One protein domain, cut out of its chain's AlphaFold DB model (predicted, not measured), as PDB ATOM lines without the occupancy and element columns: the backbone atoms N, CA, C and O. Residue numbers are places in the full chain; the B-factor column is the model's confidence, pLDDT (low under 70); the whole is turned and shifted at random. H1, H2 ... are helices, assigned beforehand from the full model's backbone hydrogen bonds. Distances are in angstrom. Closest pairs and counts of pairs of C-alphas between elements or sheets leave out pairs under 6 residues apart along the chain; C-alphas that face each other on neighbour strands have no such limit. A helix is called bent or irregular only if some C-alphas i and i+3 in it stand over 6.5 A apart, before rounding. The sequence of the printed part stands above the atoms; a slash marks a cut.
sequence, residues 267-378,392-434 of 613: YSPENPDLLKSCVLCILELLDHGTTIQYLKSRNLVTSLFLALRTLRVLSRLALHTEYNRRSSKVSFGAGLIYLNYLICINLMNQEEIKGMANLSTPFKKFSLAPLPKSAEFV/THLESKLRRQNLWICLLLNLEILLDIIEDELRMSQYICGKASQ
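Overview. This is residues 267 to 378 and 392 to 434 of the 613 residues of an uncharacterized protein of Suhomyces tanzawaensis NRRL Y-17324 (UniProt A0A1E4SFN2). The long arm H7a packs along H2 and H4, while H1 crosses both on the side away from H7a. H3 packs on H1, short H5 and H6 follow beyond H4, and residues 426 to 434, of which 426 to 429 belong to H7, stick out. The printed part has 155 residues with seven named helices, H1 to H7 in order, and no named strand: all helix. It is compact, with a radius of gyration of the C-alphas of 16.0 A and spans of 54 by 45 by 28 A.

Arrangement. Start at H1, residues 274 to 291, irregular where C-alphas 287 and 290 are 9.1 A apart. Its residues 275 to 282 touch H2, residues 300 to 313, at a steep tilt of 48 degrees; the closest C-alphas, Cys 278 and Ala 307, are 4.4 A apart. Its residues 275 to 279 touch H3, residues 316 to 326, closest at C-alphas Val 279 and Tyr 323, 6.1 A. Its residues 282 to 290 touch H4, residues 332 to 347, closest at C-alphas Leu 286 and Leu 339, 6.5 A. H5, residues 350 to 354, touches no helix; nor does H6, residues 357 to 363, only just irregular, with C-alphas 359 and 362 6.8 A apart. H7, residues 392 to 429, by its hydrogen bonds assigned as one helix, is bent, with C-alphas 416 and 419 7.6 A apart; its arms are H7a, 392 to 416, and H7b, 419 to 429. H7a touches H2 at a shallow tilt of 27 degrees, closest at C-alphas Phe 305 and Cys 406, 5.4 A, and H4 at 29 degrees, closest at Asn 340 and Leu 407, 6.3 A. Every O i to N i+4 pair is within hydrogen-bond range in H3, H4, H5, H7a and H7b, against 12 of 14 in H1, 9 of 10 in H2 and 1 of 3 in H6, where 2 of 4 O i to N i+3 pairs are.

Along the chain. Find C-alpha 274 at (160.427, 210.890, 165.818); H1 runs 26.3 A from there. H7a runs 36.1 A from C-alpha 392 at (131.260, 205.584, 172.390).

Size, cuts and confidence. Residues 379 to 391 are cut out, a gap of 20.0 A between C-alphas 378 and 392. Low confidence, under 70, includes residues 350 to 355.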
ATOM      1  N   TYR A 267     155.215 212.159 167.921       72.94
ATOM      2  CA  TYR A 267     155.043 211.975 166.481       72.94
ATOM      3  C   TYR A 267     155.117 213.282 165.669       72.94
ATOM      4  O   TYR A 267     154.841 213.274 164.468       72.94
ATOM      5  N   SER A 268     155.486 214.404 166.297       70.19
ATOM      6  CA  SER A 268     155.663 215.683 165.603       70.19
ATOM      7  C   SER A 268     156.889 215.652 164.676       70.19
ATOM      8  O   SER A 268     157.929 215.128 165.085       70.19
ATOM      9  N   PRO A 269     156.839 216.267 163.474       67.56
ATOM     10  CA  PRO A 269     158.011 216.447 162.608       67.56
ATOM     11  C   PRO A 269     159.188 217.159 163.286       67.56
ATOM     12  O   PRO A 269     160.335 216.959 162.897       67.56
ATOM     13  N   GLU A 270     158.906 217.985 164.294       70.00
ATOM     14  CA  GLU A 270     159.912 218.721 165.066       70.00
ATOM     15  C   GLU A 270     160.630 217.849 166.106       70.00
ATOM     16  O   GLU A 270     161.655 218.259 166.651       70.00
ATOM     17  N   ASN A 271     160.113 216.650 166.403       76.62
ATOM     18  CA  ASN A 271     160.722 215.759 167.380       76.62
ATOM     19  C   ASN A 271     162.006 215.125 166.801       76.62
ATOM     20  O   ASN A 271     161.917 214.333 165.857       76.62
ATOM     21  N   PRO A 272     163.197 215.374 167.384       78.75
ATOM     22  CA  PRO A 272     164.439 214.753 166.917       78.75
ATOM     23  C   PRO A 272     164.435 213.221 167.056       78.75
ATOM     24  O   PRO A 272     165.134 212.532 166.316       78.75
ATOM     25  N   ASP A 273     163.617 212.683 167.967       86.06
ATOM     26  CA  ASP A 273     163.462 211.252 168.233       86.06
ATOM     27  C   ASP A 273     162.258 210.625 167.491       86.06
ATOM     28  O   ASP A 273     161.914 209.472 167.751       86.06
ATOM     29  N   LEU A 274     161.638 211.330 166.533       84.69
ATOM     30  CA  LEU A 274     160.427 210.890 165.818       84.69
ATOM     31  C   LEU A 274     160.512 209.447 165.296       84.69
ATOM     32  O   LEU A 274     159.659 208.612 165.594       84.69
ATOM     33  N   LEU A 275     161.565 209.127 164.534       86.94
ATOM     34  CA  LEU A 275     161.742 207.788 163.958       86.94
ATOM     35  C   LEU A 275     161.849 206.713 165.053       86.94
ATOM     36  O   LEU A 275     161.300 205.619 164.916       86.94
ATOM     37  N   LYS A 276     162.516 207.039 166.163       89.44
ATOM     38  CA  LYS A 276     162.624 206.161 167.328       89.44
ATOM     39  C   LYS A 276     161.248 205.902 167.945       89.44
ATOM     40  O   LYS A 276     160.939 204.742 168.209       89.44
ATOM     41  N   SER A 277     160.426 206.935 168.127       87.94
ATOM     42  CA  SER A 277     159.064 206.808 168.664       87.94
ATOM     43  C   SER A 277     158.167 205.960 167.756       87.94
ATOM     44  O   SER A 277     157.447 205.081 168.233       87.94
ATOM     45  N   CYS A 278     158.260 206.137 166.433       88.69
ATOM     46  CA  CYS A 278     157.518 205.319 165.469       88.69
ATOM     47  C   CYS A 278     157.912 203.836 165.523       88.69
ATOM     48  O   CYS A 278     157.042 202.965 165.541       88.69
ATOM     49  N   VAL A 279     159.214 203.537 165.567       90.06
ATOM     50  CA  VAL A 279     159.714 202.154 165.638       90.06
ATOM     51  C   VAL A 279     159.354 201.496 166.971       90.06
ATOM     52  O   VAL A 279     158.946 200.335 166.978       90.06
ATOM     53  N   LEU A 280     159.475 202.220 168.089       88.69
ATOM     54  CA  LEU A 280     159.082 201.722 169.412       88.69
ATOM     55  C   LEU A 280     157.598 201.356 169.459       88.69
ATOM     56  O   LEU A 280     157.276 200.246 169.864       88.69
ATOM     57  N   CYS A 281     156.723 202.215 168.931       88.50
ATOM     58  CA  CYS A 281     155.288 201.940 168.849       88.50
ATOM     59  C   CYS A 281     154.983 200.608 168.139       88.50
ATOM     60  O   CYS A 281     154.198 199.800 168.636       88.50
ATOM     61  N   ILE A 282     155.648 200.335 167.008       90.31
ATOM     62  CA  ILE A 282     155.500 199.054 166.301       90.31
ATOM     63  C   ILE A 282     156.012 197.893 167.152       90.31
ATOM     64  O   ILE A 282     155.346 196.867 167.248       90.31
ATOM     65  N   LEU A 283     157.196 198.018 167.753       89.44
ATOM     66  CA  LEU A 283     157.784 196.931 168.532       89.44
ATOM     67  C   LEU A 283     156.958 196.592 169.780       89.44
ATOM     68  O   LEU A 283     156.781 195.414 170.072       89.44
ATOM     69  N   GLU A 284     156.412 197.592 170.470       87.56
ATOM     70  CA  GLU A 284     155.535 197.397 171.628       87.56
ATOM     71  C   GLU A 284     154.217 196.716 171.229       87.56
ATOM     72  O   GLU A 284     153.783 195.768 171.884       87.56
ATOM     73  N   LEU A 285     153.620 197.104 170.095       88.06
ATOM     74  CA  LEU A 285     152.455 196.409 169.531       88.06
ATOM     75  C   LEU A 285     152.740 194.929 169.243       88.06
ATOM     76  O   LEU A 285     151.927 194.059 169.554       88.06
ATOM     77  N   LEU A 286     153.899 194.643 168.653       88.38
ATOM     78  CA  LEU A 286     154.313 193.279 168.335       88.38
ATOM     79  C   LEU A 286     154.627 192.455 169.596       88.38
ATOM     80  O   LEU A 286     154.377 191.252 169.592       88.38
ATOM     81  N   ASP A 287     155.144 193.080 170.660       85.88
ATOM     82  CA  ASP A 287     155.387 192.448 171.968       85.88
ATOM     83  C   ASP A 287     154.070 192.046 172.652       85.88
ATOM     84  O   ASP A 287     153.932 190.941 173.175       85.88
ATOM     85  N   HIS A 288     153.049 192.902 172.561       81.81
ATOM     86  CA  HIS A 288     151.701 192.586 173.035       81.81
ATOM     87  C   HIS A 288     151.010 191.472 172.228       81.81
ATOM     88  O   HIS A 288     150.198 190.713 172.776       81.81
ATOM     89  N   GLY A 289     151.301 191.372 170.930       83.69
ATOM     90  CA  GLY A 289     150.743 190.351 170.050       83.69
ATOM     91  C   GLY A 289     149.210 190.362 170.038       83.69
ATOM     92  O   GLY A 289     148.571 191.403 169.909       83.69
ATOM     93  N   THR A 290     148.591 189.190 170.194       81.56
ATOM     94  CA  THR A 290     147.125 189.028 170.136       81.56
ATOM     95  C   THR A 290     146.394 189.396 171.433       81.56
ATOM     96  O   THR A 290     145.169 189.305 171.487       81.56
ATOM     97  N   THR A 291     147.113 189.787 172.492       78.06
ATOM     98  CA  THR A 291     146.510 190.060 173.812       78.06
ATOM     99  C   THR A 291     145.830 191.425 173.899       78.06
ATOM    100  O   THR A 291     144.944 191.620 174.731       78.06
ATOM    101  N   ILE A 292     146.223 192.369 173.044       76.69
ATOM    102  CA  ILE A 292     145.738 193.746 173.078       76.69
ATOM    103  C   ILE A 292     144.528 193.943 172.162       76.69
ATOM    104  O   ILE A 292     144.489 193.457 171.033       76.69
ATOM    105  N   GLN A 293     143.534 194.688 172.651       77.62
ATOM    106  CA  GLN A 293     142.330 195.032 171.895       77.62
ATOM    107  C   GLN A 293     142.446 196.463 171.374       77.62
ATOM    108  O   GLN A 293     142.175 197.429 172.090       77.62
ATOM    109  N   TYR A 294     142.834 196.601 170.106       78.69
ATOM    110  CA  TYR A 294     143.177 197.889 169.497       78.69
ATOM    111  C   TYR A 294     141.982 198.844 169.508       78.69
ATOM    112  O   TYR A 294     142.127 200.027 169.795       78.69
ATOM    113  N   LEU A 295     140.781 198.311 169.269       75.50
ATOM    114  CA  LEU A 295     139.540 199.087 169.245       75.50
ATOM    115  C   LEU A 295     139.084 199.582 170.628       75.50
ATOM    116  O   LEU A 295     138.184 200.423 170.683       75.50
ATOM    117  N   LYS A 296     139.672 199.080 171.722       73.56
ATOM    118  CA  LYS A 296     139.384 199.547 173.085       73.56
ATOM    119  C   LYS A 296     140.355 200.617 173.568       73.56
ATOM    120  O   LYS A 296     139.951 201.479 174.341       73.56
ATOM    121  N   SER A 297     141.604 200.601 173.101       74.12
ATOM    122  CA  SER A 297     142.565 201.635 173.485       74.12
ATOM    123  C   SER A 297     142.266 202.955 172.770       74.12
ATOM    124  O   SER A 297     142.114 203.018 171.548       74.12
ATOM    125  N   ARG A 298     142.180 204.030 173.560       69.06
ATOM    126  CA  ARG A 298     141.791 205.367 173.096       69.06
ATOM    127  C   ARG A 298     142.850 206.010 172.198       69.06
ATOM    128  O   ARG A 298     142.485 206.660 171.222       69.06
ATOM    129  N   ASN A 299     144.133 205.797 172.499       75.50
ATOM    130  CA  ASN A 299     145.248 206.474 171.819       75.50
ATOM    131  C   ASN A 299     146.015 205.557 170.859       75.50
ATOM    132  O   ASN A 299     146.580 206.040 169.882       75.50
ATOM    133  N   LEU A 300     145.975 204.236 171.069       81.56
ATOM    134  CA  LEU A 300     146.808 203.282 170.333       81.56
ATOM    135  C   LEU A 300     146.622 203.340 168.814       81.56
ATOM    136  O   LEU A 300     147.601 203.355 168.073       81.56
ATOM    137  N   VAL A 301     145.373 203.384 168.339       82.50
ATOM    138  CA  VAL A 301     145.084 203.430 166.896       82.50
ATOM    139  C   VAL A 301     145.625 204.716 166.272       82.50
ATOM    140  O   VAL A 301     146.140 204.693 165.157       82.50
ATOM    141  N   THR A 302     145.543 205.833 166.993       78.00
ATOM    142  CA  THR A 302     146.071 207.119 166.535       78.00
ATOM    143  C   THR A 302     147.597 207.114 166.491       78.00
ATOM    144  O   THR A 302     148.171 207.522 165.484       78.00
ATOM    145  N   SER A 303     148.258 206.605 167.533       81.38
ATOM    146  CA  SER A 303     149.718 206.463 167.565       81.38
ATOM    147  C   SER A 303     150.221 205.548 166.447       81.38
ATOM    148  O   SER A 303     151.163 205.897 165.737       81.38
ATOM    149  N   LEU A 304     149.540 204.421 166.211       87.62
ATOM    150  CA  LEU A 304     149.850 203.512 165.108       87.62
ATOM    151  C   LEU A 304     149.679 204.187 163.744       87.62
ATOM    152  O   LEU A 304     150.547 204.058 162.881       87.62
ATOM    153  N   PHE A 305     148.583 204.923 163.552       84.75
ATOM    154  CA  PHE A 305     148.340 205.677 162.329       84.75
ATOM    155  C   PHE A 305     149.489 206.657 162.056       84.75
ATOM    156  O   PHE A 305     150.045 206.674 160.955       84.75
ATOM    157  N   LEU A 306     149.859 207.459 163.058       79.88
ATOM    158  CA  LEU A 306     150.921 208.458 162.943       79.88
ATOM    159  C   LEU A 306     152.279 207.799 162.689       79.88
ATOM    160  O   LEU A 306     153.034 208.261 161.832       79.88
ATOM    161  N   ALA A 307     152.567 206.688 163.370       87.31
ATOM    162  CA  ALA A 307     153.776 205.910 163.151       87.31
ATOM    163  C   ALA A 307     153.860 205.397 161.707       87.31
ATOM    164  O   ALA A 307     154.835 205.683 161.020       87.31
ATOM    165  N   LEU A 308     152.832 204.705 161.207       87.88
ATOM    166  CA  LEU A 308     152.829 204.154 159.846       87.88
ATOM    167  C   LEU A 308     152.895 205.249 158.778       87.88
ATOM    168  O   LEU A 308     153.654 205.126 157.818       87.88
ATOM    169  N   ARG A 309     152.160 206.351 158.961       82.50
ATOM    170  CA  ARG A 309     152.215 207.498 158.050       82.50
ATOM    171  C   ARG A 309     153.626 208.077 157.962       82.50
ATOM    172  O   ARG A 309     154.095 208.362 156.863       82.50
ATOM    173  N   THR A 310     154.293 208.245 159.099       80.56
ATOM    174  CA  THR A 310     155.668 208.751 159.148       80.56
ATOM    175  C   THR A 310     156.633 207.770 158.492       80.56
ATOM    176  O   THR A 310     157.412 208.162 157.627       80.56
ATOM    177  N   LEU A 311     156.549 206.480 158.833       84.88
ATOM    178  CA  LEU A 311     157.431 205.449 158.284       84.88
ATOM    179  C   LEU A 311     157.319 205.337 156.758       84.88
ATOM    180  O   LEU A 311     158.339 205.158 156.104       84.88
ATOM    181  N   ARG A 312     156.124 205.529 156.183       83.44
ATOM    182  CA  ARG A 312     155.905 205.530 154.726       83.44
ATOM    183  C   ARG A 312     156.724 206.596 153.983       83.44
ATOM    184  O   ARG A 312     157.082 206.391 152.830       83.44
ATOM    185  N   VAL A 313     157.002 207.742 154.607       77.00
ATOM    186  CA  VAL A 313     157.689 208.877 153.952       77.00
ATOM    187  C   VAL A 313     159.210 208.835 154.161       77.00
ATOM    188  O   VAL A 313     159.961 209.501 153.448       77.00
ATOM    189  N   LEU A 314     159.689 208.060 155.135       77.25
ATOM    190  CA  LEU A 314     161.103 208.015 155.499       77.25
ATOM    191  C   LEU A 314     161.922 207.092 154.587       77.25
ATOM    192  O   LEU A 314     161.434 206.121 154.017       77.25
ATOM    193  N   SER A 315     163.222 207.381 154.473       80.31
ATOM    194  CA  SER A 315     164.128 206.571 153.651       80.31
ATOM    195  C   SER A 315     164.261 205.143 154.194       80.31
ATOM    196  O   SER A 315     164.512 204.963 155.389       80.31
ATOM    197  N   ARG A 316     164.205 204.135 153.309       81.56
ATOM    198  CA  ARG A 316     164.339 202.706 153.666       81.56
ATOM    199  C   ARG A 316     165.568 202.422 154.536       81.56
ATOM    200  O   ARG A 316     165.469 201.713 155.534       81.56
ATOM    201  N   LEU A 317     166.716 203.017 154.203       84.38
ATOM    202  CA  LEU A 317     167.962 202.831 154.952       84.38
ATOM    203  C   LEU A 317     167.835 203.284 156.415       84.38
ATOM    204  O   LEU A 317     168.244 202.552 157.317       84.38
ATOM    205  N   ALA A 318     167.254 204.463 156.656       84.81
ATOM    206  CA  ALA A 318     167.043 204.972 158.011       84.81
ATOM    207  C   ALA A 318     166.095 204.063 158.808       84.81
ATOM    208  O   ALA A 318     166.384 203.745 159.961       84.81
ATOM    209  N   LEU A 319     165.019 203.585 158.169       84.75
ATOM    210  CA  LEU A 319     164.049 202.674 158.780       84.75
ATOM    211  C   LEU A 319     164.702 201.371 159.244       84.75
ATOM    212  O   LEU A 319     164.613 201.017 160.418       84.75
ATOM    213  N   HIS A 320     165.403 200.680 158.339       85.25
ATOM    214  CA  HIS A 320     166.082 199.428 158.668       85.25
ATOM    215  C   HIS A 320     167.157 199.629 159.737       85.25
ATOM    216  O   HIS A 320     167.300 198.787 160.622       85.25
ATOM    217  N   THR A 321     167.889 200.745 159.689       86.38
ATOM    218  CA  THR A 321     168.936 201.047 160.672       86.38
ATOM    219  C   THR A 321     168.351 201.231 162.072       86.38
ATOM    220  O   THR A 321     168.810 200.574 163.006       86.38
ATOM    221  N   GLU A 322     167.319 202.066 162.235       89.38
ATOM    222  CA  GLU A 322     166.722 202.294 163.558       89.38
ATOM    223  C   GLU A 322     165.962 201.062 164.066       89.38
ATOM    224  O   GLU A 322     166.045 200.741 165.254       89.38
ATOM    225  N   TYR A 323     165.280 200.325 163.182       88.44
ATOM    226  CA  TYR A 323     164.601 199.086 163.561       88.44
ATOM    227  C   TYR A 323     165.588 198.026 164.056       88.44
ATOM    228  O   TYR A 323     165.443 197.522 165.171       88.44
ATOM    229  N   ASN A 324     166.640 197.742 163.282       83.81
ATOM    230  CA  ASN A 324     167.640 196.730 163.634       83.81
ATOM    231  C   ASN A 324     168.443 197.107 164.887       83.81
ATOM    232  O   ASN A 324     168.893 196.226 165.619       83.81
ATOM    233  N   ARG A 325     168.600 198.409 165.170       86.50
ATOM    234  CA  ARG A 325     169.214 198.893 166.415       86.50
ATOM    235  C   ARG A 325     168.413 198.485 167.655       86.50
ATOM    236  O   ARG A 325     169.001 198.302 168.718       86.50
ATOM    237  N   ARG A 326     167.089 198.354 167.534       84.38
ATOM    238  CA  ARG A 326     166.168 198.052 168.645       84.38
ATOM    239  C   ARG A 326     165.744 196.591 168.703       84.38
ATOM    240  O   ARG A 326     165.579 196.050 169.791       84.38
ATOM    241  N   SER A 327     165.581 195.955 167.549       80.69
ATOM    242  CA  SER A 327     165.239 194.543 167.423       80.69
ATOM    243  C   SER A 327     166.236 193.861 166.501       80.69
ATOM    244  O   SER A 327     166.220 194.051 165.291       80.69
ATOM    245  N   SER A 328     167.107 193.035 167.076       68.62
ATOM    246  CA  SER A 328     168.107 192.272 166.319       68.62
ATOM    247  C   SER A 328     167.623 190.882 165.893       68.62
ATOM    248  O   SER A 328     168.300 190.204 165.124       68.62
ATOM    249  N   LYS A 329     166.472 190.426 166.407       77.50
ATOM    250  CA  LYS A 329     165.971 189.050 166.210       77.50
ATOM    251  C   LYS A 329     164.981 188.915 165.061       77.50
ATOM    252  O   LYS A 329     164.826 187.833 164.500       77.50
ATOM    253  N   VAL A 330     164.279 189.994 164.755       82.00
ATOM    254  CA  VAL A 330     163.207 190.041 163.767       82.00
ATOM    255  C   VAL A 330     163.570 191.141 162.790       82.00
ATOM    256  O   VAL A 330     164.056 192.183 163.209       82.00
ATOM    257  N   SER A 331     163.385 190.905 161.498       86.12
ATOM    258  CA  SER A 331     163.579 191.935 160.486       86.12
ATOM    259  C   SER A 331     162.375 192.868 160.417       86.12
ATOM    260  O   SER A 331     161.254 192.478 160.750       86.12
ATOM    261  N   PHE A 332     162.587 194.094 159.941       88.38
ATOM    262  CA  PHE A 332     161.511 195.077 159.814       88.38
ATOM    263  C   PHE A 332     160.328 194.546 158.992       88.38
ATOM    264  O   PHE A 332     159.188 194.630 159.448       88.38
ATOM    265  N   GLY A 333     160.592 193.896 157.850       89.44
ATOM    266  CA  GLY A 333     159.539 193.293 157.030       89.44
ATOM    267  C   GLY A 333     158.756 192.205 157.768       89.44
ATOM    268  O   GLY A 333     157.529 192.201 157.733       89.44
ATOM    269  N   ALA A 334     159.431 191.334 158.524       88.31
ATOM    270  CA  ALA A 334     158.759 190.337 159.359       88.31
ATOM    271  C   ALA A 334     157.886 190.969 160.455       88.31
ATOM    272  O   ALA A 334     156.798 190.465 160.737       88.31
ATOM    273  N   GLY A 335     158.348 192.077 161.042       90.94
ATOM    274  CA  GLY A 335     157.571 192.895 161.967       90.94
ATOM    275  C   GLY A 335     156.301 193.444 161.325       90.94
ATOM    276  O   GLY A 335     155.223 193.296 161.890       90.94
ATOM    277  N   LEU A 336     156.400 194.004 160.119       93.12
ATOM    278  CA  LEU A 336     155.252 194.552 159.395       93.12
ATOM    279  C   LEU A 336     154.254 193.481 158.938       93.12
ATOM    280  O   LEU A 336     153.049 193.693 159.056       93.12
ATOM    281  N   ILE A 337     154.730 192.306 158.507       93.25
ATOM    282  CA  ILE A 337     153.887 191.141 158.179       93.25
ATOM    283  C   ILE A 337     153.060 190.717 159.402       93.25
ATOM    284  O   ILE A 337     151.854 190.477 159.286       93.25
ATOM    285  N   TYR A 338     153.692 190.648 160.582       91.88
ATOM    286  CA  TYR A 338     152.977 190.307 161.810       91.88
ATOM    287  C   TYR A 338     152.046 191.436 162.264       91.88
ATOM    288  O   TYR A 338     150.897 191.169 162.600       91.88
ATOM    289  N   LEU A 339     152.473 192.699 162.174       93.69
ATOM    290  CA  LEU A 339     151.621 193.858 162.452       93.69
ATOM    291  C   LEU A 339     150.374 193.864 161.558       93.69
ATOM    292  O   LEU A 339     149.279 194.130 162.042       93.69
ATOM    293  N   ASN A 340     150.522 193.531 160.274       94.81
ATOM    294  CA  ASN A 340     149.411 193.443 159.330       94.81
ATOM    295  C   ASN A 340     148.397 192.382 159.780       94.81
ATOM    296  O   ASN A 340     147.198 192.647 159.824       94.81
ATOM    297  N   TYR A 341     148.888 191.220 160.221       92.94
ATOM    298  CA  TYR A 341     148.043 190.165 160.778       92.94
ATOM    299  C   TYR A 341     147.316 190.628 162.054       92.94
ATOM    300  O   TYR A 341     146.111 190.415 162.181       92.94
ATOM    301  N   LEU A 342     148.018 191.310 162.970       91.31
ATOM    302  CA  LEU A 342     147.437 191.847 164.207       91.31
ATOM    303  C   LEU A 342     146.345 192.894 163.943       91.31
ATOM    304  O   LEU A 342     145.314 192.896 164.618       91.31
ATOM    305  N   ILE A 343     146.541 193.763 162.947       93.00
ATOM    306  CA  ILE A 343     145.529 194.735 162.519       93.00
ATOM    307  C   ILE A 343     144.288 194.003 161.989       93.00
ATOM    308  O   ILE A 343     143.174 194.327 162.404       93.00
ATOM    309  N   CYS A 344     144.464 192.982 161.140       91.75
ATOM    310  CA  CYS A 344     143.351 192.212 160.585       91.75
ATOM    311  C   CYS A 344     142.505 191.536 161.670       91.75
ATOM    312  O   CYS A 344     141.291 191.727 161.698       91.75
ATOM    313  N   ILE A 345     143.121 190.813 162.612       88.81
ATOM    314  CA  ILE A 345     142.368 190.135 163.684       88.81
ATOM    315  C   ILE A 345     141.651 191.112 164.629       88.81
ATOM    316  O   ILE A 345     140.687 190.726 165.278       88.81
ATOM    317  N   ASN A 346     142.095 192.370 164.715       88.56
ATOM    318  CA  ASN A 346     141.413 193.405 165.498       88.56
ATOM    319  C   ASN A 346     140.236 194.050 164.754       88.56
ATOM    320  O   ASN A 346     139.390 194.684 165.385       88.56
ATOM    321  N   LEU A 347     140.184 193.910 163.429       88.50
ATOM    322  CA  LEU A 347     139.058 194.333 162.595       88.50
ATOM    323  C   LEU A 347     138.026 193.212 162.387       88.50
ATOM    324  O   LEU A 347     136.860 193.521 162.150       88.50
ATOM    325  N   MET A 348     138.449 191.950 162.489       86.62
ATOM    326  CA  MET A 348     137.613 190.753 162.350       86.62
ATOM    327  C   MET A 348     136.800 190.430 163.607       86.62
ATOM    328  O   MET A 348     137.172 190.773 164.733       86.62
ATOM    329  N   ASN A 349     135.704 189.696 163.423       76.69
ATOM    330  CA  ASN A 349     134.906 189.169 164.530       76.69
ATOM    331  C   ASN A 349     135.544 187.900 165.127       76.69
ATOM    332  O   ASN A 349     136.223 187.136 164.444       76.69
ATOM    333  N   GLN A 350     135.284 187.611 166.408       69.50
ATOM    334  CA  GLN A 350     135.884 186.451 167.093       69.50
ATOM    335  C   GLN A 350     135.537 185.093 166.457       69.50
ATOM    336  O   GLN A 350     136.322 184.151 166.568       69.50
ATOM    337  N   GLU A 351     134.380 184.973 165.806       65.62
ATOM    338  CA  GLU A 351     133.969 183.747 165.111       65.62
ATOM    339  C   GLU A 351     134.765 183.516 163.821       65.62
ATOM    340  O   GLU A 351     135.181 182.390 163.553       65.62
ATOM    341  N   GLU A 352     135.078 184.583 163.080       69.25
ATOM    342  CA  GLU A 352     135.917 184.526 161.875       69.25
ATOM    343  C   GLU A 352     137.333 184.051 162.227       69.25
ATOM    344  O   GLU A 352     137.880 183.166 161.570       69.25
ATOM    345  N   ILE A 353     137.897 184.562 163.328       69.56
ATOM    346  CA  ILE A 353     139.245 184.211 163.807       69.56
ATOM    347  C   ILE A 353     139.365 182.711 164.119       69.56
ATOM    348  O   ILE A 353     140.388 182.095 163.811       69.56
ATOM    349  N   LYS A 354     138.324 182.099 164.702       65.50
ATOM    350  CA  LYS A 354     138.330 180.669 165.060       65.50
ATOM    351  C   LYS A 354     138.386 179.752 163.835       65.50
ATOM    352  O   LYS A 354     139.025 178.705 163.911       65.50
ATOM    353  N   GLY A 355     137.787 180.159 162.714       64.25
ATOM    354  CA  GLY A 355     137.831 179.414 161.449       64.25
ATOM    355  C   GLY A 355     139.198 179.441 160.749       64.25
ATOM    356  O   GLY A 355     139.437 178.654 159.842       64.25
ATOM    357  N   MET A 356     140.124 180.305 161.179       70.62
ATOM    358  CA  MET A 356     141.386 180.584 160.481       70.62
ATOM    359  C   MET A 356     142.629 180.069 161.227       70.62
ATOM    360  O   MET A 356     143.706 180.673 161.179       70.62
ATOM    361  N   ALA A 357     142.522 178.929 161.917       70.56
ATOM    362  CA  ALA A 357     143.629 178.357 162.695       70.56
ATOM    363  C   ALA A 357     144.915 178.159 161.860       70.56
ATOM    364  O   ALA A 357     146.021 178.415 162.357       70.56
ATOM    365  N   ASN A 358     144.775 177.792 160.583       74.88
ATOM    366  CA  ASN A 358     145.888 177.611 159.647       74.88
ATOM    367  C   ASN A 358     146.625 178.930 159.356       74.88
ATOM    368  O   ASN A 358     147.852 178.941 159.301       74.88
ATOM    369  N   LEU A 359     145.908 180.059 159.305       81.44
ATOM    370  CA  LEU A 359     146.487 181.394 159.084       81.44
ATOM    371  C   LEU A 359     147.171 181.962 160.336       81.44
ATOM    372  O   LEU A 359     148.108 182.746 160.228       81.44
ATOM    373  N   SER A 360     146.752 181.538 161.533       81.94
ATOM    374  CA  SER A 360     147.381 181.955 162.800       81.94
ATOM    375  C   SER A 360     148.693 181.221 163.112       81.94
ATOM    376  O   SER A 360     149.555 181.725 163.835       81.94
ATOM    377  N   THR A 361     148.856 180.004 162.591       82.12
ATOM    378  CA  THR A 361     149.946 179.093 162.969       82.12
ATOM    379  C   THR A 361     151.351 179.622 162.641       82.12
ATOM    380  O   THR A 361     152.223 179.481 163.507       82.12
ATOM    381  N   PRO A 362     151.590 180.296 161.496       82.75
ATOM    382  CA  PRO A 362     152.882 180.918 161.198       82.75
ATOM    383  C   PRO A 362     153.338 181.951 162.244       82.75
ATOM    384  O   PRO A 362     154.538 182.154 162.423       82.75
ATOM    385  N   PHE A 363     152.402 182.555 162.986       82.00
ATOM    386  CA  PHE A 363     152.676 183.622 163.954       82.00
ATOM    387  C   PHE A 363     152.840 183.143 165.400       82.00
ATOM    388  O   PHE A 363     153.379 183.877 166.222       82.00
ATOM    389  N   LYS A 364     152.473 181.895 165.730       74.00
ATOM    390  CA  LYS A 364     152.535 181.359 167.111       74.00
ATOM    391  C   LYS A 364     153.930 181.393 167.749       74.00
ATOM    392  O   LYS A 364     154.051 181.295 168.964       74.00
ATOM    393  N   LYS A 365     154.988 181.483 166.938       68.50
ATOM    394  CA  LYS A 365     156.391 181.518 167.389       68.50
ATOM    395  C   LYS A 365     156.990 182.927 167.400       68.50
ATOM    396  O   LYS A 365     158.160 183.080 167.748       68.50
ATOM    397  N   PHE A 366     156.219 183.938 167.005       73.06
ATOM    398  CA  PHE A 366     156.662 185.322 166.980       73.06
ATOM    399  C   PHE A 366     156.613 185.878 168.407       73.06
ATOM    400  O   PHE A 366     155.596 186.385 168.858       73.06
ATOM    401  N   SER A 367     157.705 185.699 169.149       66.38
ATOM    402  CA  SER A 367     157.875 186.280 170.482       66.38
ATOM    403  C   SER A 367     158.979 187.322 170.420       66.38
ATOM    404  O   SER A 367     160.115 187.022 170.035       66.38
ATOM    405  N   LEU A 368     158.633 188.562 170.755       72.50
ATOM    406  CA  LEU A 368     159.623 189.600 171.001       72.50
ATOM    407  C   LEU A 368     160.087 189.532 172.459       72.50
ATOM    408  O   LEU A 368     159.483 188.866 173.298       72.50
ATOM    409  N   ALA A 369     161.238 190.144 172.736       69.06
ATOM    410  CA  ALA A 369     161.643 190.356 174.117       69.06
ATOM    411  C   ALA A 369     160.737 191.441 174.721       69.06
ATOM    412  O   ALA A 369     160.468 192.413 174.013       69.06
ATOM    413  N   PRO A 370     160.326 191.307 175.996       73.25
ATOM    414  CA  PRO A 370     159.439 192.272 176.625       73.25
ATOM    415  C   PRO A 370     160.076 193.659 176.611       73.25
ATOM    416  O   PRO A 370     161.232 193.821 177.019       73.25
ATOM    417  N   LEU A 371     159.320 194.649 176.143       77.31
ATOM    418  CA  LEU A 371     159.758 196.041 176.107       77.31
ATOM    419  C   LEU A 371     159.124 196.846 177.252       77.31
ATOM    420  O   LEU A 371     158.015 196.530 177.693       77.31
ATOM    421  N   PRO A 372     159.807 197.891 177.760       75.06
ATOM    422  CA  PRO A 372     159.165 198.877 178.618       75.06
ATOM    423  C   PRO A 372     157.990 199.494 177.860       75.06
ATOM    424  O   PRO A 372     158.178 200.001 176.759       75.06
ATOM    425  N   LYS A 373     156.793 199.418 178.440       73.81
ATOM    426  CA  LYS A 373     155.559 199.854 177.784       73.81
ATOM    427  C   LYS A 373     155.381 201.355 177.924       73.81
ATOM    428  O   LYS A 373     155.512 201.887 179.031       73.81
ATOM    429  N   SER A 374     155.057 202.017 176.823       72.25
ATOM    430  CA  SER A 374     154.723 203.432 176.822       72.25
ATOM    431  C   SER A 374     153.346 203.684 177.458       72.25
ATOM    432  O   SER A 374     152.548 202.766 177.692       72.25
ATOM    433  N   ALA A 375     153.058 204.945 177.793       65.62
ATOM    434  CA  ALA A 375     151.835 205.320 178.508       65.62
ATOM    435  C   ALA A 375     150.552 204.947 177.738       65.62
ATOM    436  O   ALA A 375     149.515 204.691 178.355       65.62
ATOM    437  N   GLU A 376     150.627 204.847 176.407       64.94
ATOM    438  CA  GLU A 376     149.532 204.441 175.519       64.94
ATOM    439  C   GLU A 376     149.023 203.011 175.768       64.94
ATOM    440  O   GLU A 376     147.886 202.696 175.403       64.94
ATOM    441  N   PHE A 377     149.839 202.160 176.398       64.75
ATOM    442  CA  PHE A 377     149.530 200.758 176.698       64.75
ATOM    443  C   PHE A 377     149.126 200.506 178.155       64.75
ATOM    444  O   PHE A 377     148.729 199.391 178.492       64.75
ATOM    445  N   VAL A 378     149.253 201.517 179.023       60.50
ATOM    446  CA  VAL A 378     149.051 201.398 180.479       60.50
ATOM    447  C   VAL A 378     147.745 202.062 180.939       60.50
ATOM    448  O   VAL A 378     147.229 201.722 182.000       60.50
ATOM    449  N   THR A 392     130.505 206.842 172.500       63.19
ATOM    450  CA  THR A 392     131.260 205.584 172.390       63.19
ATOM    451  C   THR A 392     131.082 204.931 171.015       63.19
ATOM    452  O   THR A 392     132.033 204.380 170.442       63.19
ATOM    453  N   HIS A 393     129.897 205.084 170.417       65.19
ATOM    454  CA  HIS A 393     129.617 204.672 169.046       65.19
ATOM    455  C   HIS A 393     130.426 205.465 168.008       65.19
ATOM    456  O   HIS A 393     130.982 204.870 167.081       65.19
ATOM    457  N   LEU A 394     130.571 206.783 168.179       66.69
ATOM    458  CA  LEU A 394     131.411 207.600 167.300       66.69
ATOM    459  C   LEU A 394     132.885 207.206 167.429       66.69
ATOM    460  O   LEU A 394     133.570 206.994 166.428       66.69
ATOM    461  N   GLU A 395     133.375 207.074 168.660       68.75
ATOM    462  CA  GLU A 395     134.774 206.745 168.905       68.75
ATOM    463  C   GLU A 395     135.143 205.355 168.372       68.75
ATOM    464  O   GLU A 395     136.212 205.176 167.791       68.75
ATOM    465  N   SER A 396     134.257 204.369 168.521       72.00
ATOM    466  CA  SER A 396     134.469 203.033 167.961       72.00
ATOM    467  C   SER A 396     134.455 203.039 166.428       72.00
ATOM    468  O   SER A 396     135.318 202.400 165.817       72.00
ATOM    469  N   LYS A 397     133.554 203.806 165.794       74.44
ATOM    470  CA  LYS A 397     133.522 204.001 164.333       74.44
ATOM    471  C   LYS A 397     134.817 204.640 163.823       74.44
ATOM    472  O   LYS A 397     135.412 204.131 162.873       74.44
ATOM    473  N   LEU A 398     135.286 205.697 164.485       72.12
ATOM    474  CA  LEU A 398     136.543 206.381 164.172       72.12
ATOM    475  C   LEU A 398     137.764 205.476 164.328       72.12
ATOM    476  O   LEU A 398     138.584 205.383 163.415       72.12
ATOM    477  N   ARG A 399     137.874 204.770 165.461       78.25
ATOM    478  CA  ARG A 399     138.965 203.815 165.705       78.25
ATOM    479  C   ARG A 399     138.982 202.732 164.632       78.25
ATOM    480  O   ARG A 399     140.042 202.425 164.096       78.25
ATOM    481  N   ARG A 400     137.816 202.204 164.250       82.12
ATOM    482  CA  ARG A 400     137.709 201.216 163.170       82.12
ATOM    483  C   ARG A 400     138.164 201.790 161.824       82.12
ATOM    484  O   ARG A 400     138.953 201.142 161.145       82.12
ATOM    485  N   GLN A 401     137.715 202.989 161.444       78.25
ATOM    486  CA  GLN A 401     138.141 203.643 160.198       78.25
ATOM    487  C   GLN A 401     139.652 203.903 160.165       78.25
ATOM    488  O   GLN A 401     140.314 203.544 159.194       78.25
ATOM    489  N   ASN A 402     140.217 204.465 161.234       78.31
ATOM    490  CA  ASN A 402     141.654 204.722 161.318       78.31
ATOM    491  C   ASN A 402     142.464 203.424 161.255       78.31
ATOM    492  O   ASN A 402     143.513 203.394 160.616       78.31
ATOM    493  N   LEU A 403     141.966 202.338 161.851       87.00
ATOM    494  CA  LEU A 403     142.615 201.033 161.797       87.00
ATOM    495  C   LEU A 403     142.588 200.423 160.380       87.00
ATOM    496  O   LEU A 403     143.582 199.836 159.960       87.00
ATOM    497  N   TRP A 404     141.521 200.639 159.601       86.44
ATOM    498  CA  TRP A 404     141.507 200.308 158.168       86.44
ATOM    499  C   TRP A 404     142.535 201.116 157.364       86.44
ATOM    500  O   TRP A 404     143.172 200.576 156.461       86.44
ATOM    501  N   ILE A 405     142.735 202.396 157.687       83.38
ATOM    502  CA  ILE A 405     143.779 203.197 157.030       83.38
ATOM    503  C   ILE A 405     145.174 202.713 157.450       83.38
ATOM    504  O   ILE A 405     146.060 202.619 156.608       83.38
ATOM    505  N   CYS A 406     145.367 202.335 158.719       89.88
ATOM    506  CA  CYS A 406     146.610 201.704 159.179       89.88
ATOM    507  C   CYS A 406     146.908 200.420 158.397       89.88
ATOM    508  O   CYS A 406     148.051 200.196 158.010       89.88
ATOM    509  N   LEU A 407     145.885 199.601 158.130       92.56
ATOM    510  CA  LEU A 407     146.018 198.401 157.306       92.56
ATOM    511  C   LEU A 407     146.531 198.745 155.902       92.56
ATOM    512  O   LEU A 407     147.501 198.150 155.441       92.56
ATOM    513  N   LEU A 408     145.934 199.750 155.252       89.88
ATOM    514  CA  LEU A 408     146.376 200.216 153.936       89.88
ATOM    515  C   LEU A 408     147.822 200.736 153.957       89.88
ATOM    516  O   LEU A 408     148.625 200.306 153.135       89.88
ATOM    517  N   LEU A 409     148.165 201.611 154.908       87.12
ATOM    518  CA  LEU A 409     149.516 202.169 155.034       87.12
ATOM    519  C   LEU A 409     150.564 201.072 155.265       87.12
ATOM    520  O   LEU A 409     151.646 201.124 154.689       87.12
ATOM    521  N   ASN A 410     150.247 200.065 156.083       94.25
ATOM    522  CA  ASN A 410     151.143 198.936 156.312       94.25
ATOM    523  C   ASN A 410     151.354 198.116 155.025       94.25
ATOM    524  O   ASN A 410     152.488 197.796 154.683       94.25
ATOM    525  N   LEU A 411     150.289 197.843 154.262       92.50
ATOM    526  CA  LEU A 411     150.391 197.151 152.971       92.50
ATOM    527  C   LEU A 411     151.212 197.930 151.940       92.50
ATOM    528  O   LEU A 411     151.979 197.319 151.205       92.50
ATOM    529  N   GLU A 412     151.073 199.255 151.886       89.25
ATOM    530  CA  GLU A 412     151.885 200.107 151.009       89.25
ATOM    531  C   GLU A 412     153.372 200.045 151.387       89.25
ATOM    532  O   GLU A 412     154.215 199.849 150.516       89.25
ATOM    533  N   ILE A 413     153.702 200.123 152.683       90.38
ATOM    534  CA  ILE A 413     155.091 199.969 153.142       90.38
ATOM    535  C   ILE A 413     155.609 198.562 152.815       90.38
ATOM    536  O   ILE A 413     156.745 198.414 152.372       90.38
ATOM    537  N   LEU A 414     154.789 197.522 153.008       91.31
ATOM    538  CA  LEU A 414     155.144 196.148 152.651       91.31
ATOM    539  C   LEU A 414     155.425 196.008 151.155       91.31
ATOM    540  O   LEU A 414     156.438 195.412 150.803       91.31
ATOM    541  N   LEU A 415     154.582 196.576 150.290       89.69
ATOM    542  CA  LEU A 415     154.789 196.589 148.839       89.69
ATOM    543  C   LEU A 415     156.161 197.185 148.479       89.69
ATOM    544  O   LEU A 415     156.881 196.650 147.636       89.69
ATOM    545  N   ASP A 416     156.561 198.245 149.180       87.00
ATOM    546  CA  ASP A 416     157.841 198.907 148.947       87.00
ATOM    547  C   ASP A 416     159.054 198.067 149.379       87.00
ATOM    548  O   ASP A 416     160.103 198.163 148.741       87.00
ATOM    549  N   ILE A 417     158.956 197.259 150.441       88.44
ATOM    550  CA  ILE A 417     160.130 196.592 151.043       88.44
ATOM    551  C   ILE A 417     160.180 195.068 150.859       88.44
ATOM    552  O   ILE A 417     161.223 194.466 151.112       88.44
ATOM    553  N   ILE A 418     159.075 194.413 150.480       88.00
ATOM    554  CA  ILE A 418     158.960 192.945 150.547       88.00
ATOM    555  C   ILE A 418     159.955 192.230 149.631       88.00
ATOM    556  O   ILE A 418     160.507 191.193 149.996       88.00
ATOM    557  N   GLU A 419     160.222 192.798 148.459       88.00
ATOM    558  CA  GLU A 419     161.206 192.275 147.517       88.00
ATOM    559  C   GLU A 419     162.622 192.304 148.105       88.00
ATOM    560  O   GLU A 419     163.312 191.279 148.096       88.00
ATOM    561  N   ASP A 420     163.030 193.442 148.670       85.94
ATOM    562  CA  ASP A 420     164.336 193.603 149.312       85.94
ATOM    563  C   ASP A 420     164.477 192.627 150.491       85.94
ATOM    564  O   ASP A 420     165.498 191.955 150.639       85.94
ATOM    565  N   GLU A 421     163.422 192.475 151.292       84.62
ATOM    566  CA  GLU A 421     163.378 191.570 152.442       84.62
ATOM    567  C   GLU A 421     163.528 190.090 152.037       84.62
ATOM    568  O   GLU A 421     164.273 189.328 152.670       84.62
ATOM    569  N   LEU A 422     162.863 189.666 150.957       86.50
ATOM    570  CA  LEU A 422     162.957 188.299 150.438       86.50
ATOM    571  C   LEU A 422     164.323 188.027 149.787       86.50
ATOM    572  O   LEU A 422     164.915 186.971 150.036       86.50
ATOM    573  N   ARG A 423     164.877 188.986 149.034       86.12
ATOM    574  CA  ARG A 423     166.238 188.897 148.470       86.12
ATOM    575  C   ARG A 423     167.301 188.839 149.568       86.12
ATOM    576  O   ARG A 423     168.208 188.009 149.510       86.12
ATOM    577  N   MET A 424     167.166 189.654 150.613       82.19
ATOM    578  CA  MET A 424     168.060 189.618 151.772       82.19
ATOM    579  C   MET A 424     167.953 188.299 152.534       82.19
ATOM    580  O   MET A 424     168.975 187.731 152.925       82.19
ATOM    581  N   SER A 425     166.742 187.760 152.689       81.75
ATOM    582  CA  SER A 425     166.537 186.433 153.278       81.75
ATOM    583  C   SER A 425     167.255 185.347 152.472       81.75
ATOM    584  O   SER A 425     167.931 184.500 153.060       81.75
ATOM    585  N   GLN A 426     167.185 185.399 151.137       82.69
ATOM    586  CA  GLN A 426     167.924 184.491 150.260       82.69
ATOM    587  C   GLN A 426     169.443 184.639 150.435       82.69
ATOM    588  O   GLN A 426     170.136 183.634 150.593       82.69
ATOM    589  N   TYR A 427     169.956 185.871 150.462       83.31
ATOM    590  CA  TYR A 427     171.382 186.149 150.640       83.31
ATOM    591  C   TYR A 427     171.917 185.627 151.982       83.31
ATOM    592  O   TYR A 427     172.920 184.913 152.018       83.31
ATOM    593  N   ILE A 428     171.222 185.922 153.087       77.00
ATOM    594  CA  ILE A 428     171.604 185.473 154.436       77.00
ATOM    595  C   ILE A 428     171.578 183.946 154.516       77.00
ATOM    596  O   ILE A 428     172.500 183.327 155.053       77.00
ATOM    597  N   CYS A 429     170.545 183.326 153.942       75.12
ATOM    598  CA  CYS A 429     170.438 181.876 153.904       75.12
ATOM    599  C   CYS A 429     171.445 181.240 152.935       75.12
ATOM    600  O   CYS A 429     171.721 180.055 153.078       75.12
ATOM    601  N   GLY A 430     172.053 181.995 152.013       72.75
ATOM    602  CA  GLY A 430     172.938 181.510 150.946       72.75
ATOM    603  C   GLY A 430     174.127 180.651 151.403       72.75
ATOM    604  O   GLY A 430     174.673 179.889 150.608       72.75
ATOM    605  N   LYS A 431     174.498 180.716 152.688       75.69
ATOM    606  CA  LYS A 431     175.548 179.887 153.307       75.69
ATOM    607  C   LYS A 431     175.061 178.534 153.851       75.69
ATOM    608  O   LYS A 431     175.883 177.686 154.185       75.69
ATOM    609  N   ALA A 432     173.751 178.328 153.978       77.00
ATOM    610  CA  ALA A 432     173.150 177.075 154.436       77.00
ATOM    611  C   ALA A 432     173.049 176.029 153.308       77.00
ATOM    612  O   ALA A 432     173.269 176.339 152.142       77.00
ATOM    613  N   SER A 433     172.674 174.786 153.629       82.38
ATOM    614  CA  SER A 433     172.365 173.777 152.605       82.38
ATOM    615  C   SER A 433     171.143 174.184 151.769       82.38
ATOM    616  O   SER A 433     170.221 174.823 152.273       82.38
ATOM    617  N   GLN A 434     171.094 173.774 150.498       79.62
ATOM    618  CA  GLN A 434     170.010 174.146 149.575       79.62
ATOM    619  C   GLN A 434     168.612 173.757 150.094       79.62
ATOM    620  O   GLN A 434     167.651 174.503 149.915       79.62
TER     621      GLN A 434